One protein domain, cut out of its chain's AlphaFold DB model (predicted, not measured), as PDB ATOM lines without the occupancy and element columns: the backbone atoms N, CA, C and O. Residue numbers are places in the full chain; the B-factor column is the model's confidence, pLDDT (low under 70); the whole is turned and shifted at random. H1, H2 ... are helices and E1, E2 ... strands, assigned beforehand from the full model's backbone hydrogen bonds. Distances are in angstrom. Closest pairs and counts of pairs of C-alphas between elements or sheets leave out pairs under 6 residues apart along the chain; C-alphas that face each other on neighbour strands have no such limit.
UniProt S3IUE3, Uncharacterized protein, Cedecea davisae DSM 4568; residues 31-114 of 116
ATOM      1  N   TYR A  31     -19.275 -15.972 -22.739       90.75
ATOM      2  CA  TYR A  31     -20.594 -16.544 -23.038       90.75
ATOM      3  C   TYR A  31     -21.717 -15.492 -23.021       90.75
ATOM      4  O   TYR A  31     -22.673 -15.609 -23.776       90.75
ATOM      5  N   VAL A  32     -21.596 -14.443 -22.197       93.62
ATOM      6  CA  VAL A  32     -22.568 -13.335 -22.146       93.62
ATOM      7  C   VAL A  32     -22.416 -12.440 -23.368       93.62
ATOM      8  O   VAL A  32     -23.411 -12.031 -23.954       93.62
ATOM      9  N   ALA A  33     -21.176 -12.149 -23.770       92.44
ATOM     10  CA  ALA A  33     -20.915 -11.360 -24.970       92.44
ATOM     11  C   ALA A  33     -21.415 -12.067 -26.241       92.44
ATOM     12  O   ALA A  33     -22.063 -11.434 -27.065       92.44
ATOM     13  N   ASP A  34     -21.168 -13.376 -26.360       92.75
ATOM     14  CA  ASP A  34     -21.659 -14.191 -27.480       92.75
ATOM     15  C   ASP A  34     -23.197 -14.285 -27.488       92.75
ATOM     16  O   ASP A  34     -23.827 -14.185 -28.540       92.75
ATOM     17  N   ALA A  35     -23.823 -14.405 -26.311       94.38
ATOM     18  CA  ALA A  35     -25.279 -14.376 -26.186       94.38
ATOM     19  C   ALA A  35     -25.891 -13.042 -26.634       94.38
ATOM     20  O   ALA A  35     -26.890 -13.044 -27.353       94.38
ATOM     21  N   GLU A  36     -25.286 -11.920 -26.240       95.19
ATOM     22  CA  GLU A  36     -25.718 -10.570 -26.622       95.19
ATOM     23  C   GLU A  36     -25.627 -10.359 -28.136       95.19
ATOM     24  O   GLU A  36     -26.618  -9.977 -28.753       95.19
ATOM     25  N   GLU A  37     -24.492 -10.705 -28.750       94.06
ATOM     26  CA  GLU A  37     -24.283 -10.571 -30.197       94.06
ATOM     27  C   GLU A  37     -25.284 -11.416 -31.004       94.06
ATOM     28  O   GLU A  37     -25.896 -10.934 -31.964       94.06
ATOM     29  N   LYS A  38     -25.502 -12.675 -30.599       94.06
ATOM     30  CA  LYS A  38     -26.456 -13.576 -31.265       94.06
ATOM     31  C   LYS A  38     -27.900 -13.096 -31.128       94.06
ATOM     32  O   LYS A  38     -28.651 -13.160 -32.104       94.06
ATOM     33  N   LEU A  39     -28.297 -12.625 -29.945       95.06
ATOM     34  CA  LEU A  39     -29.629 -12.061 -29.728       95.06
ATOM     35  C   LEU A  39     -29.844 -10.809 -30.573       95.06
ATOM     36  O   LEU A  39     -30.858 -10.722 -31.264       95.06
ATOM     37  N   GLU A  40     -28.886  -9.882 -30.574       94.75
ATOM     38  CA  GLU A  40     -28.985  -8.645 -31.347       94.75
ATOM     39  C   GLU A  40     -29.119  -8.932 -32.838       94.75
ATOM     40  O   GLU A  40     -30.016  -8.396 -33.491       94.75
ATOM     41  N   SER A  41     -28.281  -9.826 -33.370       93.75
ATOM     42  CA  SER A  41     -28.322 -10.220 -34.778       93.75
ATOM     43  C   SER A  41     -29.671 -10.841 -35.156       93.75
ATOM     44  O   SER A  41     -30.317 -10.400 -36.113       93.75
ATOM     45  N   ASN A  42     -30.145 -11.816 -34.372       93.88
ATOM     46  CA  ASN A  42     -31.382 -12.540 -34.661       93.88
ATOM     47  C   ASN A  42     -32.627 -11.652 -34.515       93.88
ATOM     48  O   ASN A  42     -33.531 -11.705 -35.356       93.88
ATOM     49  N   LEU A  43     -32.682 -10.819 -33.473       93.75
ATOM     50  CA  LEU A  43     -33.793  -9.896 -33.252       93.75
ATOM     51  C   LEU A  43     -33.796  -8.771 -34.282       93.75
ATOM     52  O   LEU A  43     -34.860  -8.447 -34.807       93.75
ATOM     53  N   THR A  44     -32.627  -8.230 -34.632       93.25
ATOM     54  CA  THR A  44     -32.515  -7.185 -35.657       93.25
ATOM     55  C   THR A  44     -32.962  -7.685 -37.023       93.25
ATOM     56  O   THR A  44     -33.642  -6.968 -37.760       93.25
ATOM     57  N   TYR A  45     -32.626  -8.932 -37.358       91.50
ATOM     58  CA  TYR A  45     -33.099  -9.571 -38.581       91.50
ATOM     59  C   TYR A  45     -34.628  -9.723 -38.598       91.50
ATOM     60  O   TYR A  45     -35.270  -9.392 -39.593       91.50
ATOM     61  N   THR A  46     -35.205 -10.185 -37.486       91.06
ATOM     62  CA  THR A  46     -36.626 -10.557 -37.409       91.06
ATOM     63  C   THR A  46     -37.549  -9.340 -37.249       91.06
ATOM     64  O   THR A  46     -38.588  -9.245 -37.901       91.06
ATOM     65  N   PHE A  47     -37.184  -8.396 -36.378       92.06
ATOM     66  CA  PHE A  47     -38.039  -7.281 -35.942       92.06
ATOM     67  C   PHE A  47     -37.549  -5.905 -36.424       92.06
ATOM     68  O   PHE A  47     -38.244  -4.901 -36.243       92.06
ATOM     69  N   GLY A  48     -36.389  -5.848 -37.081       92.62
ATOM     70  CA  GLY A  48     -35.763  -4.613 -37.547       92.62
ATOM     71  C   GLY A  48     -34.757  -4.028 -36.549       92.62
ATOM     72  O   GLY A  48     -34.543  -4.594 -35.483       92.62
ATOM     73  N   PRO A  49     -34.128  -2.887 -36.879       94.25
ATOM     74  CA  PRO A  49     -32.975  -2.351 -36.154       94.25
ATOM     75  C   PRO A  49     -33.233  -2.152 -34.659       94.25
ATOM     76  O   PRO A  49     -34.314  -1.710 -34.257       94.25
ATOM     77  N   GLY A  50     -32.202  -2.424 -33.865       93.12
ATOM     78  CA  GLY A  50     -32.188  -2.247 -32.422       93.12
ATOM     79  C   GLY A  50     -30.822  -2.563 -31.830       93.12
ATOM     80  O   GLY A  50     -29.867  -2.737 -32.582       93.12
ATOM     81  N   ASN A  51     -30.742  -2.609 -30.503       93.75
ATOM     82  CA  ASN A  51     -29.511  -2.931 -29.777       93.75
ATOM     83  C   ASN A  51     -29.827  -3.848 -28.595       93.75
ATOM     84  O   ASN A  51     -30.941  -3.805 -28.062       93.75
ATOM     85  N   CYS A  52     -28.840  -4.637 -28.179       94.94
ATOM     86  CA  CYS A  52     -28.898  -5.418 -26.952       94.94
ATOM     87  C   CYS A  52     -27.831  -4.963 -25.954       94.94
ATOM     88  O   CYS A  52     -26.682  -4.740 -26.317       94.94
ATOM     89  N   ASP A  53     -28.193  -4.915 -24.676       94.50
ATOM     90  CA  ASP A  53     -27.280  -4.601 -23.583       94.50
ATOM     91  C   ASP A  53     -27.362  -5.671 -22.493       94.50
ATOM     92  O   ASP A  53     -28.448  -6.062 -22.054       94.50
ATOM     93  N   SER A  54     -26.200  -6.123 -22.020       94.00
ATOM     94  CA  SER A  54     -26.089  -7.027 -20.873       94.00
ATOM     95  C   SER A  54     -25.846  -6.283 -19.560       94.00
ATOM     96  O   SER A  54     -25.031  -5.359 -19.460       94.00
ATOM     97  N   ARG A  55     -26.513  -6.736 -18.498       93.50
ATOM     98  CA  ARG A  55     -26.349  -6.243 -17.129       93.50
ATOM     99  C   ARG A  55     -26.142  -7.410 -16.178       93.50
ATOM    100  O   ARG A  55     -26.804  -8.434 -16.275       93.50
ATOM    101  N   LYS A  56     -25.225  -7.233 -15.229       92.62
ATOM    102  CA  LYS A  56     -25.043  -8.177 -14.130       92.62
ATOM    103  C   LYS A  56     -26.015  -7.853 -13.000       92.62
ATOM    104  O   LYS A  56     -25.989  -6.732 -12.488       92.62
ATOM    105  N   GLU A  57     -26.818  -8.828 -12.604       90.25
ATOM    106  CA  GLU A  57     -27.765  -8.719 -11.501       90.25
ATOM    107  C   GLU A  57     -27.076  -8.904 -10.131       90.25
ATOM    108  O   GLU A  57     -25.961  -9.440 -10.043       90.25
ATOM    109  N   PRO A  58     -27.694  -8.434  -9.028       87.06
ATOM    110  CA  PRO A  58     -27.116  -8.525  -7.684       87.06
ATOM    111  C   PRO A  58     -26.853  -9.953  -7.184       87.06
ATOM    112  O   PRO A  58     -25.986 -10.148  -6.333       87.06
ATOM    113  N   ASP A  59     -27.594 -10.937  -7.690       86.44
ATOM    114  CA  ASP A  59     -27.415 -12.368  -7.406       86.44
ATOM    115  C   ASP A  59     -26.251 -13.000  -8.191       86.44
ATOM    116  O   ASP A  59     -25.839 -14.125  -7.905       86.44
ATOM    117  N   GLY A  60     -25.653 -12.243  -9.114       85.44
ATOM    118  CA  GLY A  60     -24.532 -12.661  -9.941       85.44
ATOM    119  C   GLY A  60     -24.930 -13.226 -11.300       85.44
ATOM    120  O   GLY A  60     -24.020 -13.521 -12.083       85.44
ATOM    121  N   GLU A  61     -26.228 -13.343 -11.585       90.69
ATOM    122  CA  GLU A  61     -26.752 -13.730 -12.893       90.69
ATOM    123  C   GLU A  61     -26.616 -12.570 -13.896       90.69
ATOM    124  O   GLU A  61     -26.294 -11.433 -13.533       90.69
ATOM    125  N   TRP A  62     -26.762 -12.873 -15.184       94.75
ATOM    126  CA  TRP A  62     -26.652 -11.884 -16.255       94.75
ATOM    127  C   TRP A  62     -27.959 -11.802 -17.022       94.75
ATOM    128  O   TRP A  62     -28.414 -12.802 -17.572       94.75
ATOM    129  N   ASP A  63     -28.492 -10.593 -17.119       95.44
ATOM    130  CA  ASP A  63     -29.655 -10.282 -17.931       95.44
ATOM    131  C   ASP A  63     -29.205  -9.596 -19.222       95.44
ATOM    132  O   ASP A  63     -28.248  -8.819 -19.229       95.44
ATOM    133  N   ILE A  64     -29.904  -9.873 -20.316       96.12
ATOM    134  CA  ILE A  64     -29.784  -9.186 -21.599       96.12
ATOM    135  C   ILE A  64     -31.134  -8.567 -21.926       96.12
ATOM    136  O   ILE A  64     -32.163  -9.250 -21.933       96.12
ATOM    137  N   ILE A  65     -31.110  -7.272 -22.221       96.44
ATOM    138  CA  ILE A  65     -32.270  -6.505 -22.659       96.44
ATOM    139  C   ILE A  65     -32.013  -6.062 -24.091       96.44
ATOM    140  O   ILE A  65     -30.958  -5.501 -24.373       96.44
ATOM    141  N   CYS A  66     -32.964  -6.316 -24.981       95.81
ATOM    142  CA  CYS A  66     -32.876  -5.943 -26.384       95.81
ATOM    143  C   CYS A  66     -34.086  -5.112 -26.792       95.81
ATOM    144  O   CYS A  66     -35.210  -5.619 -26.769       95.81
ATOM    145  N   ASP A  67     -33.851  -3.880 -27.227       95.56
ATOM    146  CA  ASP A  67     -34.893  -2.993 -27.738       95.56
ATOM    147  C   ASP A  67     -34.765  -2.894 -29.261       95.56
ATOM    148  O   ASP A  67     -33.731  -2.480 -29.790       95.56
ATOM    149  N   VAL A  68     -35.805  -3.326 -29.983       93.81
ATOM    150  CA  VAL A  68     -35.781  -3.470 -31.449       93.81
ATOM    151  C   VAL A  68     -37.025  -2.902 -32.127       93.81
ATOM    152  O   VAL A  68     -38.065  -2.645 -31.510       93.81
ATOM    153  N   GLY A  69     -36.915  -2.684 -33.438       90.75
ATOM    154  CA  GLY A  69     -37.998  -2.139 -34.252       90.75
ATOM    155  C   GLY A  69     -38.300  -0.673 -33.934       90.75
ATOM    156  O   GLY A  69     -39.458  -0.262 -34.039       90.75
ATOM    157  N   TYR A  70     -37.271   0.104 -33.568       87.94
ATOM    158  CA  TYR A  70     -37.393   1.462 -33.016       87.94
ATOM    159  C   TYR A  70     -38.170   1.479 -31.687       87.94
ATOM    160  O   TYR A  70     -39.196   2.153 -31.577       87.94
ATOM    161  N   ASP A  71     -37.696   0.694 -30.715       84.38
ATOM    162  CA  ASP A  71     -38.224   0.599 -29.341       84.38
ATOM    163  C   ASP A  71     -39.681   0.106 -29.244       84.38
ATOM    164  O   ASP A  71     -40.395   0.375 -28.276       84.38
ATOM    165  N   LYS A  72     -40.160  -0.611 -30.268       88.50
ATOM    166  CA  LYS A  72     -41.519  -1.180 -30.288       88.50
ATOM    167  C   LYS A  72     -41.617  -2.512 -29.566       88.50
ATOM    168  O   LYS A  72     -42.703  -2.872 -29.117       88.50
ATOM    169  N   HIS A  73     -40.507  -3.234 -29.505       91.12
ATOM    170  CA  HIS A  73     -40.395  -4.512 -28.828       91.12
ATOM    171  C   HIS A  73     -39.212  -4.453 -27.879       91.12
ATOM    172  O   HIS A  73     -38.141  -3.986 -28.271       91.12
ATOM    173  N   SER A  74     -39.415  -4.948 -26.663       94.50
ATOM    174  CA  SER A  74     -38.369  -5.033 -25.651       94.50
ATOM    175  C   SER A  74     -38.292  -6.474 -25.191       94.50
ATOM    176  O   SER A  74     -39.245  -6.996 -24.619       94.50
ATOM    177  N   PHE A  75     -37.187  -7.150 -25.466       94.94
ATOM    178  CA  PHE A  75     -36.993  -8.552 -25.122       94.94
ATOM    179  C   PHE A  75     -36.055  -8.667 -23.929       94.94
ATOM    180  O   PHE A  75     -34.981  -8.074 -23.934       94.94
ATOM    181  N   GLN A  76     -36.453  -9.440 -22.918       95.94
ATOM    182  CA  GLN A  76     -35.637  -9.658 -21.724       95.94
ATOM    183  C   GLN A  76     -35.321 -11.137 -21.561       95.94
ATOM    184  O   GLN A  76     -36.227 -11.979 -21.486       95.94
ATOM    185  N   TYR A  77     -34.030 -11.430 -21.481       95.44
ATOM    186  CA  TYR A  77     -33.502 -12.770 -21.301       95.44
ATOM    187  C   TYR A  77     -32.522 -12.805 -20.144       95.44
ATOM    188  O   TYR A  77     -31.779 -11.858 -19.928       95.44
ATOM    189  N   GLN A  78     -32.470 -13.936 -19.464       95.62
ATOM    190  CA  GLN A  78     -31.400 -14.267 -18.542       95.62
ATOM    191  C   GLN A  78     -30.449 -15.261 -19.197       95.62
ATOM    192  O   GLN A  78     -30.900 -16.167 -19.901       95.62
ATOM    193  N   VAL A  79     -29.149 -15.101 -18.982       95.00
ATOM    194  CA  VAL A  79     -28.099 -15.894 -19.627       95.00
ATOM    195  C   VAL A  79     -27.428 -16.791 -18.611       95.00
ATOM    196  O   VAL A  79     -26.938 -16.335 -17.577       95.00
ATOM    197  N   TYR A  80     -27.314 -18.062 -18.968       92.44
ATOM    198  CA  TYR A  80     -26.626 -19.050 -18.161       92.44
ATOM    199  C   TYR A  80     -25.554 -19.763 -18.982       92.44
ATOM    200  O   TYR A  80     -25.793 -20.077 -20.149       92.44
ATOM    201  N   PRO A  81     -24.385 -20.052 -18.390       91.25
ATOM    202  CA  PRO A  81     -23.383 -20.876 -19.042       91.25
ATOM    203  C   PRO A  81     -23.837 -22.341 -19.087       91.25
ATOM    204  O   PRO A  81     -24.344 -22.880 -18.102       91.25
ATOM    205  N   GLU A  82     -23.584 -23.011 -20.205       87.94
ATOM    206  CA  GLU A  82     -23.682 -24.465 -20.310       87.94
ATOM    207  C   GLU A  82     -22.392 -25.069 -19.726       87.94
ATOM    208  O   GLU A  82     -21.278 -24.744 -20.148       87.94
ATOM    209  N   SER A  83     -22.528 -25.912 -18.699       75.25
ATOM    210  CA  SER A  83     -21.463 -26.242 -17.736       75.25
ATOM    211  C   SER A  83     -20.184 -26.860 -18.313       75.25
ATOM    212  O   SER A  83     -19.159 -26.843 -17.633       75.25
ATOM    213  N   GLU A  84     -20.222 -27.409 -19.531       71.06
ATOM    214  CA  GLU A  84     -19.099 -28.172 -20.101       71.06
ATOM    215  C   GLU A  84     -18.640 -27.715 -21.492       71.06
ATOM    216  O   GLU A  84     -17.487 -27.961 -21.847       71.06
ATOM    217  N   SER A  85     -19.482 -27.041 -22.281       75.44
ATOM    218  CA  SER A  85     -19.133 -26.658 -23.659       75.44
ATOM    219  C   SER A  85     -18.625 -25.223 -23.797       75.44
ATOM    220  O   SER A  85     -18.006 -24.890 -24.806       75.44
ATOM    221  N   GLY A  86     -18.852 -24.375 -22.788       72.12
ATOM    222  CA  GLY A  86     -18.639 -22.931 -22.919       72.12
ATOM    223  C   GLY A  86     -19.717 -22.234 -23.755       72.12
ATOM    224  O   GLY A  86     -19.599 -21.031 -23.987       72.12
ATOM    225  N   ASP A  87     -20.755 -22.967 -24.169       85.12
ATOM    226  CA  ASP A  87     -21.973 -22.400 -24.742       85.12
ATOM    227  C   ASP A  87     -22.835 -21.751 -23.648       85.12
ATOM    228  O   ASP A  87     -22.484 -21.724 -22.462       85.12
ATOM    229  N   PHE A  88     -23.984 -21.220 -24.050       91.88
ATOM    230  CA  PHE A  88     -24.966 -20.626 -23.161       91.88
ATOM    231  C   PHE A  88     -26.372 -21.114 -23.505       91.88
ATOM    232  O   PHE A  88     -26.657 -21.492 -24.644       91.88
ATOM    233  N   TYR A  89     -27.267 -21.009 -22.532       92.69
ATOM    234  CA  TYR A  89     -28.704 -21.044 -22.766       92.69
ATOM    235  C   TYR A  89     -29.350 -19.774 -22.216       92.69
ATOM    236  O   TYR A  89     -28.824 -19.106 -21.320       92.69
ATOM    237  N   LEU A  90     -30.503 -19.437 -22.779       94.31
ATOM    238  CA  LEU A  90     -31.265 -18.246 -22.439       94.31
ATOM    239  C   LEU A  90     -32.544 -18.638 -21.711       94.31
ATOM    240  O   LEU A  90     -33.152 -19.666 -22.002       94.31
ATOM    241  N   VAL A  91     -32.997 -17.795 -20.794       94.69
ATOM    242  CA  VAL A  91     -34.310 -17.917 -20.164       94.69
ATOM    243  C   VAL A  91     -35.116 -16.664 -20.471       94.69
ATOM    244  O   VAL A  91     -34.719 -15.566 -20.112       94.69
ATOM    245  N   ALA A  92     -36.259 -16.820 -21.137       94.31
ATOM    246  CA  ALA A  92     -37.150 -15.703 -21.446       94.31
ATOM    247  C   ALA A  92     -37.841 -15.184 -20.174       94.31
ATOM    248  O   ALA A  92     -38.581 -15.934 -19.521       94.31
ATOM    249  N   LEU A  93     -37.629 -13.903 -19.856       93.31
ATOM    250  CA  LEU A  93     -38.112 -13.262 -18.628       93.31
ATOM    251  C   LEU A  93     -39.434 -12.511 -18.819       93.31
ATOM    252  O   LEU A  93     -40.277 -12.523 -17.923       93.31
ATOM    253  N   ASN A  94     -39.656 -11.899 -19.984       93.19
ATOM    254  CA  ASN A  94     -40.854 -11.101 -20.254       93.19
ATOM    255  C   ASN A  94     -41.761 -11.702 -21.344       93.19
ATOM    256  O   ASN A  94     -41.441 -12.716 -21.968       93.19
ATOM    257  N   THR A  95     -42.939 -11.103 -21.538       92.19
ATOM    258  CA  THR A  95     -43.962 -11.600 -22.475       92.19
ATOM    259  C   THR A  95     -43.461 -11.621 -23.916       92.19
ATOM    260  O   THR A  95     -43.566 -12.663 -24.559       92.19
ATOM    261  N   ASP A  96     -42.838 -10.535 -24.382       90.81
ATOM    262  CA  ASP A  96     -42.284 -10.439 -25.740       90.81
ATOM    263  C   ASP A  96     -41.285 -11.572 -26.013       90.81
ATOM    264  O   ASP A  96     -41.409 -12.282 -27.015       90.81
ATOM    265  N   ALA A  97     -40.363 -11.832 -25.081       91.44
ATOM    266  CA  ALA A  97     -39.424 -12.947 -25.178       91.44
ATOM    267  C   ALA A  97     -40.121 -14.310 -25.182       91.44
ATOM    268  O   ALA A  97     -39.769 -15.176 -25.981       91.44
ATOM    269  N   ARG A  98     -41.122 -14.522 -24.319       90.88
ATOM    270  CA  ARG A  98     -41.811 -15.817 -24.172       90.88
ATOM    271  C   ARG A  98     -42.705 -16.176 -25.355       90.88
ATOM    272  O   ARG A  98     -42.841 -17.366 -25.664       90.88
ATOM    273  N   GLU A  99     -43.347 -15.185 -25.961       89.56
ATOM    274  CA  GLU A  99     -44.252 -15.377 -27.095       89.56
ATOM    275  C   GLU A  99     -43.486 -15.605 -28.400       89.56
ATOM    276  O   GLU A  99     -43.938 -16.383 -29.237       89.56
ATOM    277  N   ASN A 100     -42.283 -15.036 -28.525       86.50
ATOM    278  CA  ASN A 100     -41.497 -15.080 -29.759       86.50
ATOM    279  C   ASN A 100     -40.337 -16.090 -29.755       86.50
ATOM    280  O   ASN A 100     -39.564 -16.119 -30.704       86.50
ATOM    281  N   VAL A 101     -40.227 -16.962 -28.741       83.69
ATOM    282  CA  VAL A 101     -39.153 -17.981 -28.632       83.69
ATOM    283  C   VAL A 101     -38.962 -18.808 -29.912       83.69
ATOM    284  O   VAL A 101     -37.843 -19.147 -30.268       83.69
ATOM    285  N   ASN A 102     -40.053 -19.131 -30.609       83.62
ATOM    286  CA  ASN A 102     -40.021 -19.979 -31.804       83.62
ATOM    287  C   ASN A 102     -40.121 -19.182 -33.114       83.62
ATOM    288  O   ASN A 102     -40.398 -19.764 -34.164       83.62
ATOM    289  N   THR A 103     -39.968 -17.861 -33.056       84.25
ATOM    290  CA  THR A 103     -40.118 -16.994 -34.222       84.25
ATOM    291  C   THR A 103     -38.789 -16.887 -34.964       84.25
ATOM    292  O   THR A 103     -37.804 -16.403 -34.415       84.25
ATOM    293  N   ASP A 104     -38.789 -17.303 -36.230       86.75
ATOM    294  CA  ASP A 104     -37.685 -17.086 -37.173       86.75
ATOM    295  C   ASP A 104     -36.316 -17.531 -36.617       86.75
ATOM    296  O   ASP A 104     -36.171 -18.680 -36.182       86.75
ATOM    297  N   LEU A 105     -35.317 -16.643 -36.590       82.81
ATOM    298  CA  LEU A 105     -33.959 -16.977 -36.175       82.81
ATOM    299  C   LEU A 105     -33.829 -17.269 -34.674       82.81
ATOM    300  O   LEU A 105     -32.875 -17.931 -34.262       82.81
ATOM    301  N   LEU A 106     -34.799 -16.848 -33.855       82.50
ATOM    302  CA  LEU A 106     -34.814 -17.171 -32.425       82.50
ATOM    303  C   LEU A 106     -34.994 -18.671 -32.177       82.50
ATOM    304  O   LEU A 106     -34.513 -19.173 -31.166       82.50
ATOM    305  N   SER A 107     -35.586 -19.401 -33.130       81.00
ATOM    306  CA  SER A 107     -35.741 -20.859 -33.045       81.00
ATOM    307  C   SER A 107     -34.413 -21.633 -33.056       81.00
ATOM    308  O   SER A 107     -34.393 -22.808 -32.691       81.00
ATOM    309  N   TYR A 108     -33.306 -20.988 -33.448       81.88
ATOM    310  CA  TYR A 108     -31.961 -21.572 -33.411       81.88
ATOM    311  C   TYR A 108     -31.216 -21.316 -32.093       81.88
ATOM    312  O   TYR A 108     -30.108 -21.822 -31.919       81.88
ATOM    313  N   LEU A 109     -31.794 -20.540 -31.174       83.50
ATOM    314  CA  LEU A 109     -31.235 -20.301 -29.845       83.50
ATOM    315  C   LEU A 109     -31.886 -21.250 -28.828       83.50
ATOM    316  O   LEU A 109     -33.100 -21.459 -28.864       83.50
ATOM    317  N   ASP A 110     -31.106 -21.797 -27.887       86.56
ATOM    318  CA  ASP A 110     -31.665 -22.533 -26.739       86.56
ATOM    319  C   ASP A 110     -32.291 -21.536 -25.756       86.56
ATOM    320  O   ASP A 110     -31.671 -21.103 -24.782       86.56
ATOM    321  N   ILE A 111     -33.521 -21.115 -26.058       82.56
ATOM    322  CA  ILE A 111     -34.321 -20.241 -25.206       82.56
ATOM    323  C   ILE A 111     -35.348 -21.087 -24.457       82.56
ATOM    324  O   ILE A 111     -36.331 -21.595 -25.004       82.56
ATOM    325  N   ARG A 112     -35.161 -21.170 -23.146       88.50
ATOM    326  CA  ARG A 112     -36.058 -21.835 -22.209       88.50
ATOM    327  C   ARG A 112     -37.071 -20.824 -21.681       88.50
ATOM    328  O   ARG A 112     -36.783 -19.645 -21.488       88.50
ATOM    329  N   LYS A 113     -38.300 -21.268 -21.433       78.62
ATOM    330  CA  LYS A 113     -39.322 -20.414 -20.808       78.62
ATOM    331  C   LYS A 113     -39.146 -20.464 -19.294       78.62
ATOM    332  O   LYS A 113     -39.121 -21.560 -18.734       78.62
ATOM    333  N   SER A 114     -39.070 -19.305 -18.638       73.62
ATOM    334  CA  SER A 114     -39.105 -19.261 -17.175       73.62
ATOM    335  C   SER A 114     -40.416 -19.872 -16.663       73.62
ATOM    336  O   SER A 114     -41.486 -19.659 -17.251       73.62
TER     337      SER A 114
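This is residues 31 to 114 of the 116 residues of an uncharacterized protein of Cedecea davisae DSM 4568 (UniProt S3IUE3). A strongly twisted sheet of five strands curls round one long helix, H1, which packs along one face. Two short helices lie on the way to the last strand: H2 beside the strands at the sheet's level, H3 off the sheet and packed on H1. The 84 printed residues hold three named helices and five named strands in the order H1 E1 E2 E3 E4 H2 H3 E5, class mixed. The sheet is mixed, in the order E1 E2 E3 E4 E5, antiparallel but for E4 and E5. The whole is compact, with a radius of gyration of the C-alphas of 11.8 A and spans of 34 by 26 by 21 A.

Begin at H1, residues 31 to 47, which is on one face of the sheet, an arrangement of two layers, helix over sheet. Look next at E1, residues 50 to 56: the closest C-alphas of H1 and E1 are those of Glu 40 and Cys 52, 5.5 A apart. E1, E2 (62 to 68), E3 (73 to 81) and E4 (88 to 92) make a meander, each strand the antiparallel neighbour of the one before, and each successive pair is a hairpin. Find N 53 and O 65 at 2.8 A between E1 and E2, N 66 and O 75 at 2.9 A between E2 and E3, and N 91 and O 78 at 2.8 A between E3 and E4. H2, residues 95 to 99, stands at the sheet's level, its height 1.5 A; its closest C-alphas to E3 are Ala 97 and Phe 75, 5.0 A apart. H3, residues 104 to 108, is not on the sheet; residues 39 to 46 of H1 touch it, closest at the C-alphas of Asn 42 and Leu 105, 5.3 A apart. H2 is apart from H1 and from H3. E5, residues 111 to 113, is an edge strand parallel to E4 at 38 degrees, with N 112 and O 90 2.8 A apart. E4, H2, H3 and E5 form a strand-helix-strand unit, two parallel neighbour strands joined through helices, with a right-handed crossover. Every O i to N i+4 pair is within hydrogen-bond range in H1 and H2; H3 has 0 of 1, but 2 of 2 O i to N i+3 pairs.

Find C-alpha 31 at (-20.594, -16.544, -23.038); from there H1 runs 23.6 A to C-alpha 47. E1 covers 20.5 A, E2 19.6 A and E3, the longest strand, 25.6 A from C-alpha 73 at (-40.395, -4.512, -28.828). E4 covers 13.3 A; H2, H3 and E5 are shorter. E5 ends at C-alpha 113, (-39.322, -20.414, -20.808).

The C-alphas of Tyr 70 and Glu 84 are the two farthest apart, at 37.1 A. The printed part has no cut and no long link; E3 to E4 is short, the others tight. The mean pLDDT of the printed part is 90.0, and no printed residue is under 70.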